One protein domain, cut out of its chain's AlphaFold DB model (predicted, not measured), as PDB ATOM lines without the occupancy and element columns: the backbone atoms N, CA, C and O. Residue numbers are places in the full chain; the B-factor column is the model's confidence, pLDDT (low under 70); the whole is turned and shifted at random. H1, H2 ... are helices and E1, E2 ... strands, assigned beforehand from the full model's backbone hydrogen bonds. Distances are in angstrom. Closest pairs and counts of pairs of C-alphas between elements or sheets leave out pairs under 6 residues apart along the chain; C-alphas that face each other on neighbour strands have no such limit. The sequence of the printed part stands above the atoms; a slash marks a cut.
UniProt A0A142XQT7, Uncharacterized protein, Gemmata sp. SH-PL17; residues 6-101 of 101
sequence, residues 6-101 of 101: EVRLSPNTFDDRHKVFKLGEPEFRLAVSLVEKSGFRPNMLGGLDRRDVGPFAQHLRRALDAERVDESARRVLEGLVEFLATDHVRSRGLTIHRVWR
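Overview. This is residues 6 to 101 of the 101 residues of an uncharacterized protein of Gemmata sp. SH-PL17 (UniProt A0A142XQT7). A small three-stranded sheet makes a wall at one side of the domain, with H3 over one face and H1 standing up from that same face; H2 folds back beside H3 as a helical hairpin, and the short H4 sits by the end of the sheet where E1 ends and E3 begins. The printed part has 96 residues, with three named strands and four named helices in the order E1, E2, H1, H2, H3, H4, E3. The sheet runs E2, E1, E3, antiparallel throughout, and the class is mixed, helices and strands. The whole is compact, with a radius of gyration of the C-alphas of 12.3 A, and rounded, spanning 37 by 31 by 21 A.

Along the chain. E1, residues 6 to 11, begins at C-alpha 6 (177.874, 170.977, 214.396) and is 16.8 A long. E2 is residues 21 to 24, 10.5 A, and H1 residues 25 to 37, 18.1 A. H2, residues 50 to 66, is 25.2 A long and begins at C-alpha 50 (184.616, 150.399, 206.854). H3 is residues 71 to 85, 21.1 A, and H4 residues 87 to 92, 8.3 A. E3, residues 94 to 100, is 19.7 A long and ends at C-alpha 100 (175.241, 175.274, 210.289).

Arrangement. E1, the inner strand, forms a hairpin with E2, with N 9 and O 21 2.8 A apart, and pairs antiparallel with E3, with N 8 and O 97 2.8 A apart. H1 and H3 lie on the same face of the sheet, two layers, helices on one face of a sheet. H1 is over E2 at a height of 11.8 A and stands up from the sheet at 58 degrees. H3, at 9.9 A, is over E2 and only just over E1, and only just along the strands, at 30.0 degrees to E2 on the local plane. The hub, H2, touches H3 at a shallow tilt of 30 degrees, opposite ways, closest at the C-alphas of Ala 57 and Val 81, 5.1 A. With residues 31 to 35 alone H1 touches H2, about perpendicular at 88 degrees; the closest C-alphas, of Val 35 and Leu 60, are 5.1 A apart. H4 only grazes the sheet and touches H2, closest at the C-alphas of Arg 50 and Arg 92, 5.1 A. H1 and H4 are apart. Every O i to N i+4 pair is within hydrogen-bond range in H1 and H3, against 11 of 13 in H2 and 1 of 2 in H4.

Size, cuts and confidence. The C-alphas farthest apart, of Asp 15 and Arg 68, are 37.2 A apart. The printed part has no cut. The link from H1 to H2, residues 38 to 49, is long, and its residues 47 to 48 pair antiparallel with residues 94 to 95 of E3. The mean pLDDT of the printed part is 91.1; residue 101 is under 70.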
ATOM      1  N   GLU A   6     178.120 172.293 213.808       91.25
ATOM      2  CA  GLU A   6     177.874 170.977 214.396       91.25
ATOM      3  C   GLU A   6     178.304 169.904 213.393       91.25
ATOM      4  O   GLU A   6     177.886 169.909 212.231       91.25
ATOM      5  N   VAL A   7     179.112 168.955 213.852       92.44
ATOM      6  CA  VAL A   7     179.483 167.762 213.099       92.44
ATOM      7  C   VAL A   7     178.581 166.614 213.538       92.44
ATOM      8  O   VAL A   7     178.442 166.315 214.724       92.44
ATOM      9  N   ARG A   8     177.948 165.965 212.565       94.06
ATOM     10  CA  ARG A   8     177.106 164.784 212.753       94.06
ATOM     11  C   ARG A   8     177.723 163.614 212.011       94.06
ATOM     12  O   ARG A   8     177.952 163.698 210.808       94.06
ATOM     13  N   LEU A   9     177.954 162.523 212.720       93.31
ATOM     14  CA  LEU A   9     178.507 161.288 212.187       93.31
ATOM     15  C   LEU A   9     177.406 160.237 212.167       93.31
ATOM     16  O   LEU A   9     176.768 160.011 213.192       93.31
ATOM     17  N   SER A  10     177.171 159.610 211.024       93.38
ATOM     18  CA  SER A  10     176.158 158.563 210.864       93.38
ATOM     19  C   SER A  10     176.785 157.318 210.233       93.38
ATOM     20  O   SER A  10     177.755 157.449 209.487       93.38
ATOM     21  N   PRO A  11     176.289 156.101 210.510       92.25
ATOM     22  CA  PRO A  11     176.698 154.915 209.773       92.25
ATOM     23  C   PRO A  11     176.435 155.093 208.275       92.25
ATOM     24  O   PRO A  11     175.419 155.667 207.881       92.25
ATOM     25  N   ASN A  12     177.313 154.551 207.431       88.25
ATOM     26  CA  ASN A  12     177.155 154.601 205.976       88.25
ATOM     27  C   ASN A  12     176.140 153.546 205.477       88.25
ATOM     28  O   ASN A  12     176.457 152.649 204.697       88.25
ATOM     29  N   THR A  13     174.916 153.605 206.007       84.50
ATOM     30  CA  THR A  13     173.770 152.777 205.617       84.50
ATOM     31  C   THR A  13     172.465 153.523 205.891       84.50
ATOM     32  O   THR A  13     172.349 154.268 206.865       84.50
ATOM     33  N   PHE A  14     171.467 153.335 205.027       76.31
ATOM     34  CA  PHE A  14     170.200 154.059 205.123       76.31
ATOM     35  C   PHE A  14     169.397 153.672 206.371       76.31
ATOM     36  O   PHE A  14     168.789 154.542 206.995       76.31
ATOM     37  N   ASP A  15     169.441 152.397 206.762       81.44
ATOM     38  CA  ASP A  15     168.671 151.864 207.892       81.44
ATOM     39  C   ASP A  15     169.122 152.456 209.235       81.44
ATOM     40  O   ASP A  15     168.299 152.797 210.084       81.44
ATOM     41  N   ASP A  16     170.427 152.682 209.403       84.38
ATOM     42  CA  ASP A  16     171.022 153.151 210.658       84.38
ATOM     43  C   ASP A  16     171.388 154.642 210.649       84.38
ATOM     44  O   ASP A  16     171.949 155.140 211.622       84.38
ATOM     45  N   ARG A  17     171.030 155.403 209.605       79.81
ATOM     46  CA  ARG A  17     171.360 156.842 209.494       79.81
ATOM     47  C   ARG A  17     170.823 157.711 210.641       79.81
ATOM     48  O   ARG A  17     171.263 158.842 210.818       79.81
ATOM     49  N   HIS A  18     169.849 157.198 211.393       83.38
ATOM     50  CA  HIS A  18     169.287 157.840 212.579       83.38
ATOM     51  C   HIS A  18     170.196 157.709 213.817       83.38
ATOM     52  O   HIS A  18     170.080 158.512 214.743       83.38
ATOM     53  N   LYS A  19     171.123 156.741 213.830       88.12
ATOM     54  CA  LYS A  19     172.125 156.542 214.885       88.12
ATOM     55  C   LYS A  19     173.267 157.533 214.682       88.12
ATOM     56  O   LYS A  19     174.295 157.209 214.102       88.12
ATOM     57  N   VAL A  20     173.049 158.769 215.111       92.12
ATOM     58  CA  VAL A  20     173.979 159.878 214.877       92.12
ATOM     59  C   VAL A  20     174.797 160.176 216.126       92.12
ATOM     60  O   VAL A  20     174.226 160.422 217.188       92.12
ATOM     61  N   PHE A  21     176.116 160.260 215.980       95.00
ATOM     62  CA  PHE A  21     176.989 160.874 216.975       95.00
ATOM     63  C   PHE A  21     177.202 162.352 216.641       95.00
ATOM     64  O   PHE A  21     177.439 162.704 215.484       95.00
ATOM     65  N   LYS A  22     177.083 163.233 217.635       94.69
ATOM     66  CA  LYS A  22     177.182 164.685 217.447       94.69
ATOM     67  C   LYS A  22     178.343 165.239 218.252       94.69
ATOM     68  O   LYS A  22     178.493 164.906 219.423       94.69
ATOM     69  N   LEU A  23     179.113 166.119 217.631       94.69
ATOM     70  CA  LEU A  23     180.206 166.852 218.257       94.69
ATOM     71  C   LEU A  23     180.378 168.213 217.580       94.69
ATOM     72  O   LEU A  23     179.828 168.447 216.502       94.69
ATOM     73  N   GLY A  24     181.106 169.130 218.206       93.31
ATOM     74  CA  GLY A  24     181.475 170.377 217.553       93.31
ATOM     75  C   GLY A  24     182.619 170.173 216.562       93.31
ATOM     76  O   GLY A  24     183.373 169.197 216.604       93.31
ATOM     77  N   GLU A  25     182.764 171.130 215.649       91.69
ATOM     78  CA  GLU A  25     183.926 171.203 214.761       91.69
ATOM     79  C   GLU A  25     185.275 171.243 215.519       91.69
ATOM     80  O   GLU A  25     186.212 170.594 215.046       91.69
ATOM     81  N   PRO A  26     185.427 171.921 216.682       92.94
ATOM     82  CA  PRO A  26     186.674 171.872 217.449       92.94
ATOM     83  C   PRO A  26     187.044 170.458 217.907       92.94
ATOM     84  O   PRO A  26     188.187 170.038 217.721       92.94
ATOM     85  N   GLU A  27     186.088 169.703 218.452       94.75
ATOM     86  CA  GLU A  27     186.303 168.325 218.894       94.75
ATOM     87  C   GLU A  27     186.588 167.413 217.701       94.75
ATOM     88  O   GLU A  27     187.486 166.575 217.766       94.75
ATOM     89  N   PHE A  28     185.887 167.607 216.579       93.69
ATOM     90  CA  PHE A  28     186.136 166.832 215.366       93.69
ATOM     91  C   PHE A  28     187.556 167.051 214.834       93.69
ATOM     92  O   PHE A  28     188.280 166.085 214.589       93.69
ATOM     93  N   ARG A  29     187.999 168.309 214.714       92.75
ATOM     94  CA  ARG A  29     189.375 168.635 214.296       92.75
ATOM     95  C   ARG A  29     190.413 168.084 215.257       92.75
ATOM     96  O   ARG A  29     191.458 167.616 214.809       92.75
ATOM     97  N   LEU A  30     190.132 168.124 216.557       95.06
ATOM     98  CA  LEU A  30     191.006 167.532 217.558       95.06
ATOM     99  C   LEU A  30     191.121 166.016 217.358       95.06
ATOM    100  O   LEU A  30     192.238 165.511 217.322       95.06
ATOM    101  N   ALA A  31     190.008 165.306 217.145       95.12
ATOM    102  CA  ALA A  31     190.017 163.869 216.854       95.12
ATOM    103  C   ALA A  31     190.894 163.541 215.638       95.12
ATOM    104  O   ALA A  31     191.750 162.661 215.711       95.12
ATOM    105  N   VAL A  32     190.712 164.285 214.539       94.25
ATOM    106  CA  VAL A  32     191.525 164.141 213.321       94.25
ATOM    107  C   VAL A  32     193.001 164.362 213.637       94.25
ATOM    108  O   VAL A  32     193.827 163.515 213.318       94.25
ATOM    109  N   SER A  33     193.331 165.463 214.315       94.81
ATOM    110  CA  SER A  33     194.718 165.817 214.620       94.81
ATOM    111  C   SER A  33     195.414 164.761 215.480       94.81
ATOM    112  O   SER A  33     196.553 164.399 215.193       94.81
ATOM    113  N   LEU A  34     194.733 164.244 216.506       95.25
ATOM    114  CA  LEU A  34     195.246 163.185 217.377       95.25
ATOM    115  C   LEU A  34     195.537 161.902 216.585       95.25
ATOM    116  O   LEU A  34     196.600 161.294 216.722       95.25
ATOM    117  N   VAL A  35     194.615 161.516 215.701       95.12
ATOM    118  CA  VAL A  35     194.781 160.341 214.843       95.12
ATOM    119  C   VAL A  35     195.955 160.519 213.876       95.12
ATOM    120  O   VAL A  35     196.814 159.639 213.792       95.12
ATOM    121  N   GLU A  36     196.070 161.675 213.225       93.69
ATOM    122  CA  GLU A  36     197.174 161.970 212.305       93.69
ATOM    123  C   GLU A  36     198.538 161.999 213.001       93.69
ATOM    124  O   GLU A  36     199.507 161.449 212.470       93.69
ATOM    125  N   LYS A  37     198.623 162.580 214.205       92.12
ATOM    126  CA  LYS A  37     199.843 162.569 215.031       92.12
ATOM    127  C   LYS A  37     200.284 161.158 215.403       92.12
ATOM    128  O   LYS A  37     201.480 160.890 215.471       92.12
ATOM    129  N   SER A  38     199.333 160.248 215.606       88.38
ATOM    130  CA  SER A  38     199.617 158.837 215.888       88.38
ATOM    131  C   SER A  38     200.045 158.026 214.648       88.38
ATOM    132  O   SER A  38     200.260 156.818 214.750       88.38
ATOM    133  N   GLY A  39     200.171 158.676 213.481       88.38
ATOM    134  CA  GLY A  39     200.708 158.093 212.249       88.38
ATOM    135  C   GLY A  39     199.664 157.564 211.265       88.38
ATOM    136  O   GLY A  39     200.045 157.018 210.231       88.38
ATOM    137  N   PHE A  40     198.367 157.727 211.539       92.00
ATOM    138  CA  PHE A  40     197.297 157.278 210.647       92.00
ATOM    139  C   PHE A  40     196.613 158.464 209.965       92.00
ATOM    140  O   PHE A  40     196.109 159.363 210.626       92.00
ATOM    141  N   ARG A  41     196.580 158.466 208.629       90.00
ATOM    142  CA  ARG A  41     195.920 159.503 207.823       90.00
ATOM    143  C   ARG A  41     194.785 158.880 207.014       90.00
ATOM    144  O   ARG A  41     195.027 158.445 205.888       90.00
ATOM    145  N   PRO A  42     193.572 158.786 207.574       82.19
ATOM    146  CA  PRO A  42     192.431 158.273 206.825       82.19
ATOM    147  C   PRO A  42     192.034 159.236 205.701       82.19
ATOM    148  O   PRO A  42     192.137 160.459 205.837       82.19
ATOM    149  N   ASN A  43     191.484 158.701 204.613       81.06
ATOM    150  CA  ASN A  43     190.792 159.537 203.641       81.06
ATOM    151  C   ASN A  43     189.407 159.901 204.191       81.06
ATOM    152  O   ASN A  43     188.512 159.062 204.205       81.06
ATOM    153  N   MET A  44     189.240 161.148 204.643       81.75
ATOM    154  CA  MET A  44     187.991 161.616 205.263       81.75
ATOM    155  C   MET A  44     187.066 162.401 204.330       81.75
ATOM    156  O   MET A  44     186.223 163.176 204.799       81.75
ATOM    157  N   LEU A  45     187.219 162.264 203.009       76.25
ATOM    158  CA  LEU A  45     186.374 162.978 202.053       76.25
ATOM    159  C   LEU A  45     184.925 162.462 202.129       76.25
ATOM    160  O   LEU A  45     184.555 161.485 201.488       76.25
ATOM    161  N   GLY A  46     184.105 163.135 202.941       77.69
ATOM    162  CA  GLY A  46     182.691 162.816 203.155       77.69
ATOM    163  C   GLY A  46     182.410 161.745 204.215       77.69
ATOM    164  O   GLY A  46     181.249 161.537 204.558       77.69
ATOM    165  N   GLY A  47     183.427 161.092 204.782       90.12
ATOM    166  CA  GLY A  47     183.228 159.970 205.703       90.12
ATOM    167  C   GLY A  47     184.486 159.149 205.964       90.12
ATOM    168  O   GLY A  47     185.556 159.512 205.503       90.12
ATOM    169  N   LEU A  48     184.342 158.031 206.676       91.81
ATOM    170  CA  LEU A  48     185.350 156.971 206.782       91.81
ATOM    171  C   LEU A  48     184.795 155.692 206.168       91.81
ATOM    172  O   LEU A  48     183.663 155.301 206.460       91.81
ATOM    173  N   ASP A  49     185.597 155.000 205.362       90.81
ATOM    174  CA  ASP A  49     185.211 153.678 204.883       90.81
ATOM    175  C   ASP A  49     185.326 152.621 206.004       90.81
ATOM    176  O   ASP A  49     185.994 152.821 207.021       90.81
ATOM    177  N   ARG A  50     184.651 151.477 205.842       90.81
ATOM    178  CA  ARG A  50     184.616 150.399 206.854       90.81
ATOM    179  C   ARG A  50     185.997 149.863 207.263       90.81
ATOM    180  O   ARG A  50     186.150 149.352 208.369       90.81
ATOM    181  N   ARG A  51     186.996 149.940 206.377       91.50
ATOM    182  CA  ARG A  51     188.375 149.500 206.634       91.50
ATOM    183  C   ARG A  51     189.115 150.510 207.499       91.50
ATOM    184  O   ARG A  51     189.958 150.095 208.283       91.50
ATOM    185  N   ASP A  52     188.756 151.787 207.394       93.31
ATOM    186  CA  ASP A  52     189.404 152.885 208.110       93.31
ATOM    187  C   ASP A  52     188.763 153.186 209.471       93.31
ATOM    188  O   ASP A  52     189.456 153.663 210.366       93.31
ATOM    189  N   VAL A  53     187.478 152.865 209.680       94.31
ATOM    190  CA  VAL A  53     186.781 153.091 210.969       94.31
ATOM    191  C   VAL A  53     187.510 152.439 212.146       94.31
ATOM    192  O   VAL A  53     187.725 153.077 213.177       94.31
ATOM    193  N   GLY A  54     187.887 151.165 212.006       94.00
ATOM    194  CA  GLY A  54     188.569 150.415 213.065       94.00
ATOM    195  C   GLY A  54     189.930 151.020 213.430       94.00
ATOM    196  O   GLY A  54     190.131 151.376 214.595       94.00
ATOM    197  N   PRO A  55     190.848 151.180 212.456       94.62
ATOM    198  CA  PRO A  55     192.111 151.882 212.652       94.62
ATOM    199  C   PRO A  55     191.922 153.281 213.241       94.62
ATOM    200  O   PRO A  55     192.572 153.606 214.230       94.62
ATOM    201  N   PHE A  56     190.983 154.078 212.727       95.38
ATOM    202  CA  PHE A  56     190.709 155.414 213.254       95.38
ATOM    203  C   PHE A  56     190.368 155.388 214.745       95.38
ATOM    204  O   PHE A  56     190.988 156.099 215.533       95.38
ATOM    205  N   ALA A  57     189.424 154.532 215.149       95.88
ATOM    206  CA  ALA A  57     189.016 154.397 216.545       95.88
ATOM    207  C   ALA A  57     190.178 153.947 217.448       95.88
ATOM    208  O   ALA A  57     190.340 154.457 218.557       95.88
ATOM    209  N   GLN A  58     191.016 153.022 216.968       95.81
ATOM    210  CA  GLN A  58     192.177 152.528 217.709       95.81
ATOM    211  C   GLN A  58     193.253 153.604 217.886       95.81
ATOM    212  O   GLN A  58     193.782 153.776 218.986       95.81
ATOM    213  N   HIS A  59     193.580 154.319 216.811       96.56
ATOM    214  CA  HIS A  59     194.542 155.414 216.826       96.56
ATOM    215  C   HIS A  59     194.060 156.555 217.727       96.56
ATOM    216  O   HIS A  59     194.829 157.043 218.555       96.56
ATOM    217  N   LEU A  60     192.770 156.897 217.658       96.56
ATOM    218  CA  LEU A  60     192.163 157.900 218.526       96.56
ATOM    219  C   LEU A  60     192.230 157.483 219.999       96.56
ATOM    220  O   LEU A  60     192.678 158.271 220.824       96.56
ATOM    221  N   ARG A  61     191.857 156.239 220.336       96.50
ATOM    222  CA  ARG A  61     191.946 155.724 221.715       96.50
ATOM    223  C   ARG A  61     193.366 155.845 222.264       96.50
ATOM    224  O   ARG A  61     193.556 156.417 223.329       96.50
ATOM    225  N   ARG A  62     194.361 155.369 221.509       95.31
ATOM    226  CA  ARG A  62     195.776 155.443 221.909       95.31
ATOM    227  C   ARG A  62     196.244 156.880 222.111       95.31
ATOM    228  O   ARG A  62     196.978 157.152 223.054       95.31
ATOM    229  N   ALA A  63     195.824 157.795 221.240       94.31
ATOM    230  CA  ALA A  63     196.174 159.202 221.362       94.31
ATOM    231  C   ALA A  63     195.533 159.854 222.600       94.31
ATOM    232  O   ALA A  63     196.192 160.640 223.268       94.31
ATOM    233  N   LEU A  64     194.298 159.488 222.960       94.94
ATOM    234  CA  LEU A  64     193.650 159.950 224.199       94.94
ATOM    235  C   LEU A  64     194.338 159.428 225.468       94.94
ATOM    236  O   LEU A  64     194.343 160.115 226.489       94.94
ATOM    237  N   ASP A  65     194.916 158.228 225.412       93.31
ATOM    238  CA  ASP A  65     195.680 157.660 226.526       93.31
ATOM    239  C   ASP A  65     197.062 158.324 226.675       93.31
ATOM    240  O   ASP A  65     197.569 158.450 227.789       93.31
ATOM    241  N   ALA A  66     197.665 158.764 225.564       90.69
ATOM    242  CA  ALA A  66     199.018 159.322 225.526       90.69
ATOM    243  C   ALA A  66     199.084 160.857 225.643       90.69
ATOM    244  O   ALA A  66     200.052 161.388 226.190       90.69
ATOM    245  N   GLU A  67     198.098 161.586 225.115       89.56
ATOM    246  CA  GLU A  67     198.095 163.051 225.090       89.56
ATOM    247  C   GLU A  67     197.257 163.648 226.226       89.56
ATOM    248  O   GLU A  67     196.202 163.147 226.620       89.56
ATOM    249  N   ARG A  68     197.707 164.796 226.738       90.94
ATOM    250  CA  ARG A  68     196.943 165.574 227.713       90.94
ATOM    251  C   ARG A  68     195.862 166.374 226.984       90.94
ATOM    252  O   ARG A  68     196.114 167.475 226.502       90.94
ATOM    253  N   VAL A  69     194.664 165.804 226.915       92.62
ATOM    254  CA  VAL A  69     193.462 166.441 226.357       92.62
ATOM    255  C   VAL A  69     192.622 167.040 227.486       92.62
ATOM    256  O   VAL A  69     192.559 166.474 228.578       92.62
ATOM    257  N   ASP A  70     191.996 168.193 227.232       94.31
ATOM    258  CA  ASP A  70     191.017 168.785 228.152       94.31
ATOM    259  C   ASP A  70     189.914 167.778 228.507       94.31
ATOM    260  O   ASP A  70     189.472 167.004 227.657       94.31
ATOM    261  N   GLU A  71     189.454 167.782 229.757       94.19
ATOM    262  CA  GLU A  71     188.534 166.757 230.251       94.19
ATOM    263  C   GLU A  71     187.178 166.772 229.526       94.19
ATOM    264  O   GLU A  71     186.614 165.710 229.254       94.19
ATOM    265  N   SER A  72     186.677 167.953 229.151       93.38
ATOM    266  CA  SER A  72     185.423 168.076 228.401       93.38
ATOM    267  C   SER A  72     185.559 167.454 227.011       93.38
ATOM    268  O   SER A  72     184.758 166.604 226.617       93.38
ATOM    269  N   ALA A  73     186.630 167.806 226.292       94.44
ATOM    270  CA  ALA A  73     186.915 167.244 224.976       94.44
ATOM    271  C   ALA A  73     187.180 165.732 225.050       94.44
ATOM    272  O   ALA A  73     186.679 164.977 224.218       94.44
ATOM    273  N   ARG A  74     187.909 165.273 226.073       96.19
ATOM    274  CA  ARG A  74     188.209 163.855 226.291       96.19
ATOM    275  C   ARG A  74     186.935 163.019 226.373       96.19
ATOM    276  O   ARG A  74     186.826 162.044 225.639       96.19
ATOM    277  N   ARG A  75     185.954 163.426 227.186       96.56
ATOM    278  CA  ARG A  75     184.680 162.695 227.333       96.56
ATOM    279  C   ARG A  75     183.929 162.566 226.005       96.56
ATOM    280  O   ARG A  75     183.406 161.499 225.693       96.56
ATOM    281  N   VAL A  76     183.903 163.629 225.197       97.00
ATOM    282  CA  VAL A  76     183.281 163.596 223.860       97.00
ATOM    283  C   VAL A  76     184.027 162.634 222.933       97.00
ATOM    284  O   VAL A  76     183.403 161.841 222.232       97.00
ATOM    285  N   LEU A  77     185.361 162.665 222.934       97.00
ATOM    286  CA  LEU A  77     186.174 161.807 222.070       97.00
ATOM    287  C   LEU A  77     186.159 160.334 222.500       97.00
ATOM    288  O   LEU A  77     186.194 159.454 221.644       97.00
ATOM    289  N   GLU A  78     186.042 160.043 223.794       97.06
ATOM    290  CA  GLU A  78     185.823 158.682 224.294       97.06
ATOM    291  C   GLU A  78     184.474 158.130 223.816       97.06
ATOM    292  O   GLU A  78     184.428 157.018 223.285       97.06
ATOM    293  N   GLY A  79     183.409 158.939 223.879       97.12
ATOM    294  CA  GLY A  79     182.108 158.587 223.302       97.12
ATOM    295  C   GLY A  79     182.159 158.383 221.784       97.12
ATOM    296  O   GLY A  79     181.502 157.486 221.254       97.12
ATOM    297  N   LEU A  80     182.986 159.156 221.069       96.75
ATOM    298  CA  LEU A  80     183.225 158.937 219.641       96.75
ATOM    299  C   LEU A  80     183.876 157.570 219.395       96.75
ATOM    300  O   LEU A  80     183.431 156.836 218.516       96.75
ATOM    301  N   VAL A  81     184.902 157.199 220.167       96.81
ATOM    302  CA  VAL A  81     185.544 155.878 220.041       96.81
ATOM    303  C   VAL A  81     184.534 154.750 220.262       96.81
ATOM    304  O   VAL A  81     184.529 153.782 219.503       96.81
ATOM    305  N   GLU A  82     183.663 154.872 221.263       96.06
ATOM    306  CA  GLU A  82     182.604 153.891 221.531       96.06
ATOM    307  C   GLU A  82     181.603 153.796 220.380       96.06
ATOM    308  O   GLU A  82     181.275 152.697 219.930       96.06
ATOM    309  N   PHE A  83     181.171 154.937 219.839       95.56
ATOM    310  CA  PHE A  83     180.293 154.979 218.673       95.56
ATOM    311  C   PHE A  83     180.916 154.274 217.460       95.56
ATOM    312  O   PHE A  83     180.267 153.444 216.821       95.56
ATOM    313  N   LEU A  84     182.192 154.546 217.173       94.38
ATOM    314  CA  LEU A  84     182.929 153.906 216.080       94.38
ATOM    315  C   LEU A  84     183.137 152.402 216.302       94.38
ATOM    316  O   LEU A  84     183.331 151.671 215.332       94.38
ATOM    317  N   ALA A  85     183.101 151.932 217.551       92.75
ATOM    318  CA  ALA A  85     183.228 150.519 217.892       92.75
ATOM    319  C   ALA A  85     181.927 149.722 217.681       92.75
ATOM    320  O   ALA A  85     181.978 148.489 217.656       92.75
ATOM    321  N   THR A  86     180.784 150.393 217.500       91.69
ATOM    322  CA  THR A  86     179.504 149.722 217.232       91.69
ATOM    323  C   THR A  86     179.536 148.955 215.908       91.69
ATOM    324  O   THR A  86     180.146 149.390 214.928       91.69
ATOM    325  N   ASP A  87     178.848 147.811 215.858       88.31
ATOM    326  CA  ASP A  87     178.846 146.934 214.677       88.31
ATOM    327  C   ASP A  87     178.359 147.654 213.408       88.31
ATOM    328  O   ASP A  87     178.975 147.549 212.345       88.31
ATOM    329  N   HIS A  88     177.317 148.477 213.546       86.69
ATOM    330  CA  HIS A  88     176.734 149.254 212.451       86.69
ATOM    331  C   HIS A  88     177.745 150.194 211.782       86.69
ATOM    332  O   HIS A  88     177.716 150.360 210.565       86.69
ATOM    333  N   VAL A  89     178.658 150.796 212.555       88.88
ATOM    334  CA  VAL A  89     179.681 151.708 212.024       88.88
ATOM    335  C   VAL A  89     180.899 150.924 211.538       88.88
ATOM    336  O   VAL A  89     181.381 151.167 210.432       88.88
ATOM    337  N   ARG A  90     181.370 149.923 212.298       88.69
ATOM    338  CA  ARG A  90     182.530 149.101 211.906       88.69
ATOM    339  C   ARG A  90     182.310 148.333 210.609       88.69
ATOM    340  O   ARG A  90     183.235 148.219 209.810       88.69
ATOM    341  N   SER A  91     181.114 147.793 210.390       87.62
ATOM    342  CA  SER A  91     180.828 146.958 209.216       87.62
ATOM    343  C   SER A  91     180.535 147.772 207.949       87.62
ATOM    344  O   SER A  91     180.736 147.268 206.837       87.62
ATOM    345  N   ARG A  92     180.089 149.030 208.091       88.31
ATOM    346  CA  ARG A  92     179.593 149.861 206.975       88.31
ATOM    347  C   ARG A  92     180.437 151.096 206.671       88.31
ATOM    348  O   ARG A  92     180.428 151.550 205.530       88.31
ATOM    349  N   GLY A  93     181.202 151.604 207.631       92.00
ATOM    350  CA  GLY A  93     181.814 152.928 207.540       92.00
ATOM    351  C   GLY A  93     180.925 154.004 208.165       92.00
ATOM    352  O   GLY A  93     179.851 153.717 208.701       92.00
ATOM    353  N   LEU A  94     181.360 155.257 208.066       93.75
ATOM    354  CA  LEU A  94     180.631 156.419 208.566       93.75
ATOM    355  C   LEU A  94     180.581 157.534 207.521       93.75
ATOM    356  O   LEU A  94     181.520 157.704 206.751       93.75
ATOM    357  N   THR A  95     179.528 158.340 207.560       93.19
ATOM    358  CA  THR A  95     179.369 159.573 206.786       93.19
ATOM    359  C   THR A  95     179.444 160.779 207.719       93.19
ATOM    360  O   THR A  95     178.902 160.758 208.827       93.19
ATOM    361  N   ILE A  96     180.133 161.833 207.280       92.38
ATOM    362  CA  ILE A  96     180.296 163.081 208.034       92.38
ATOM    363  C   ILE A  96     179.365 164.137 207.436       92.38
ATOM    364  O   ILE A  96     179.489 164.498 206.267       92.38
ATOM    365  N   HIS A  97     178.482 164.696 208.255       91.06
ATOM    366  CA  HIS A  97     177.633 165.826 207.893       91.06
ATOM    367  C   HIS A  97     178.022 167.047 208.727       91.06
ATOM    368  O   HIS A  97     178.075 166.975 209.953       91.06
ATOM    369  N   ARG A  98     178.260 168.182 208.067       89.38
ATOM    370  CA  ARG A  98     178.481 169.473 208.731       89.38
ATOM    371  C   ARG A  98     177.213 170.302 208.622       89.38
ATOM    372  O   ARG A  98     176.704 170.495 207.520       89.38
ATOM    373  N   VAL A  99     176.691 170.747 209.759       86.44
ATOM    374  CA  VAL A  99     175.431 171.491 209.842       86.44
ATOM    375  C   VAL A  99     175.703 172.858 210.460       86.44
ATOM    376  O   VAL A  99     176.330 172.956 211.515       86.44
ATOM    377  N   TRP A 100     175.222 173.902 209.789       78.06
ATOM    378  CA  TRP A 100     175.241 175.274 210.289       78.06
ATOM    379  C   TRP A 100     174.286 175.403 211.480       78.06
ATOM    380  O   TRP A 100     173.145 174.937 211.401       78.06
ATOM    381  N   ARG A 101     174.756 176.004 212.576       61.78
ATOM    382  CA  ARG A 101     173.932 176.388 213.725       61.78
ATOM    383  C   ARG A 101     173.902 177.896 213.896       61.78
ATOM    384  O   ARG A 101     174.948 178.534 213.648       61.78
TER     385      ARG A 101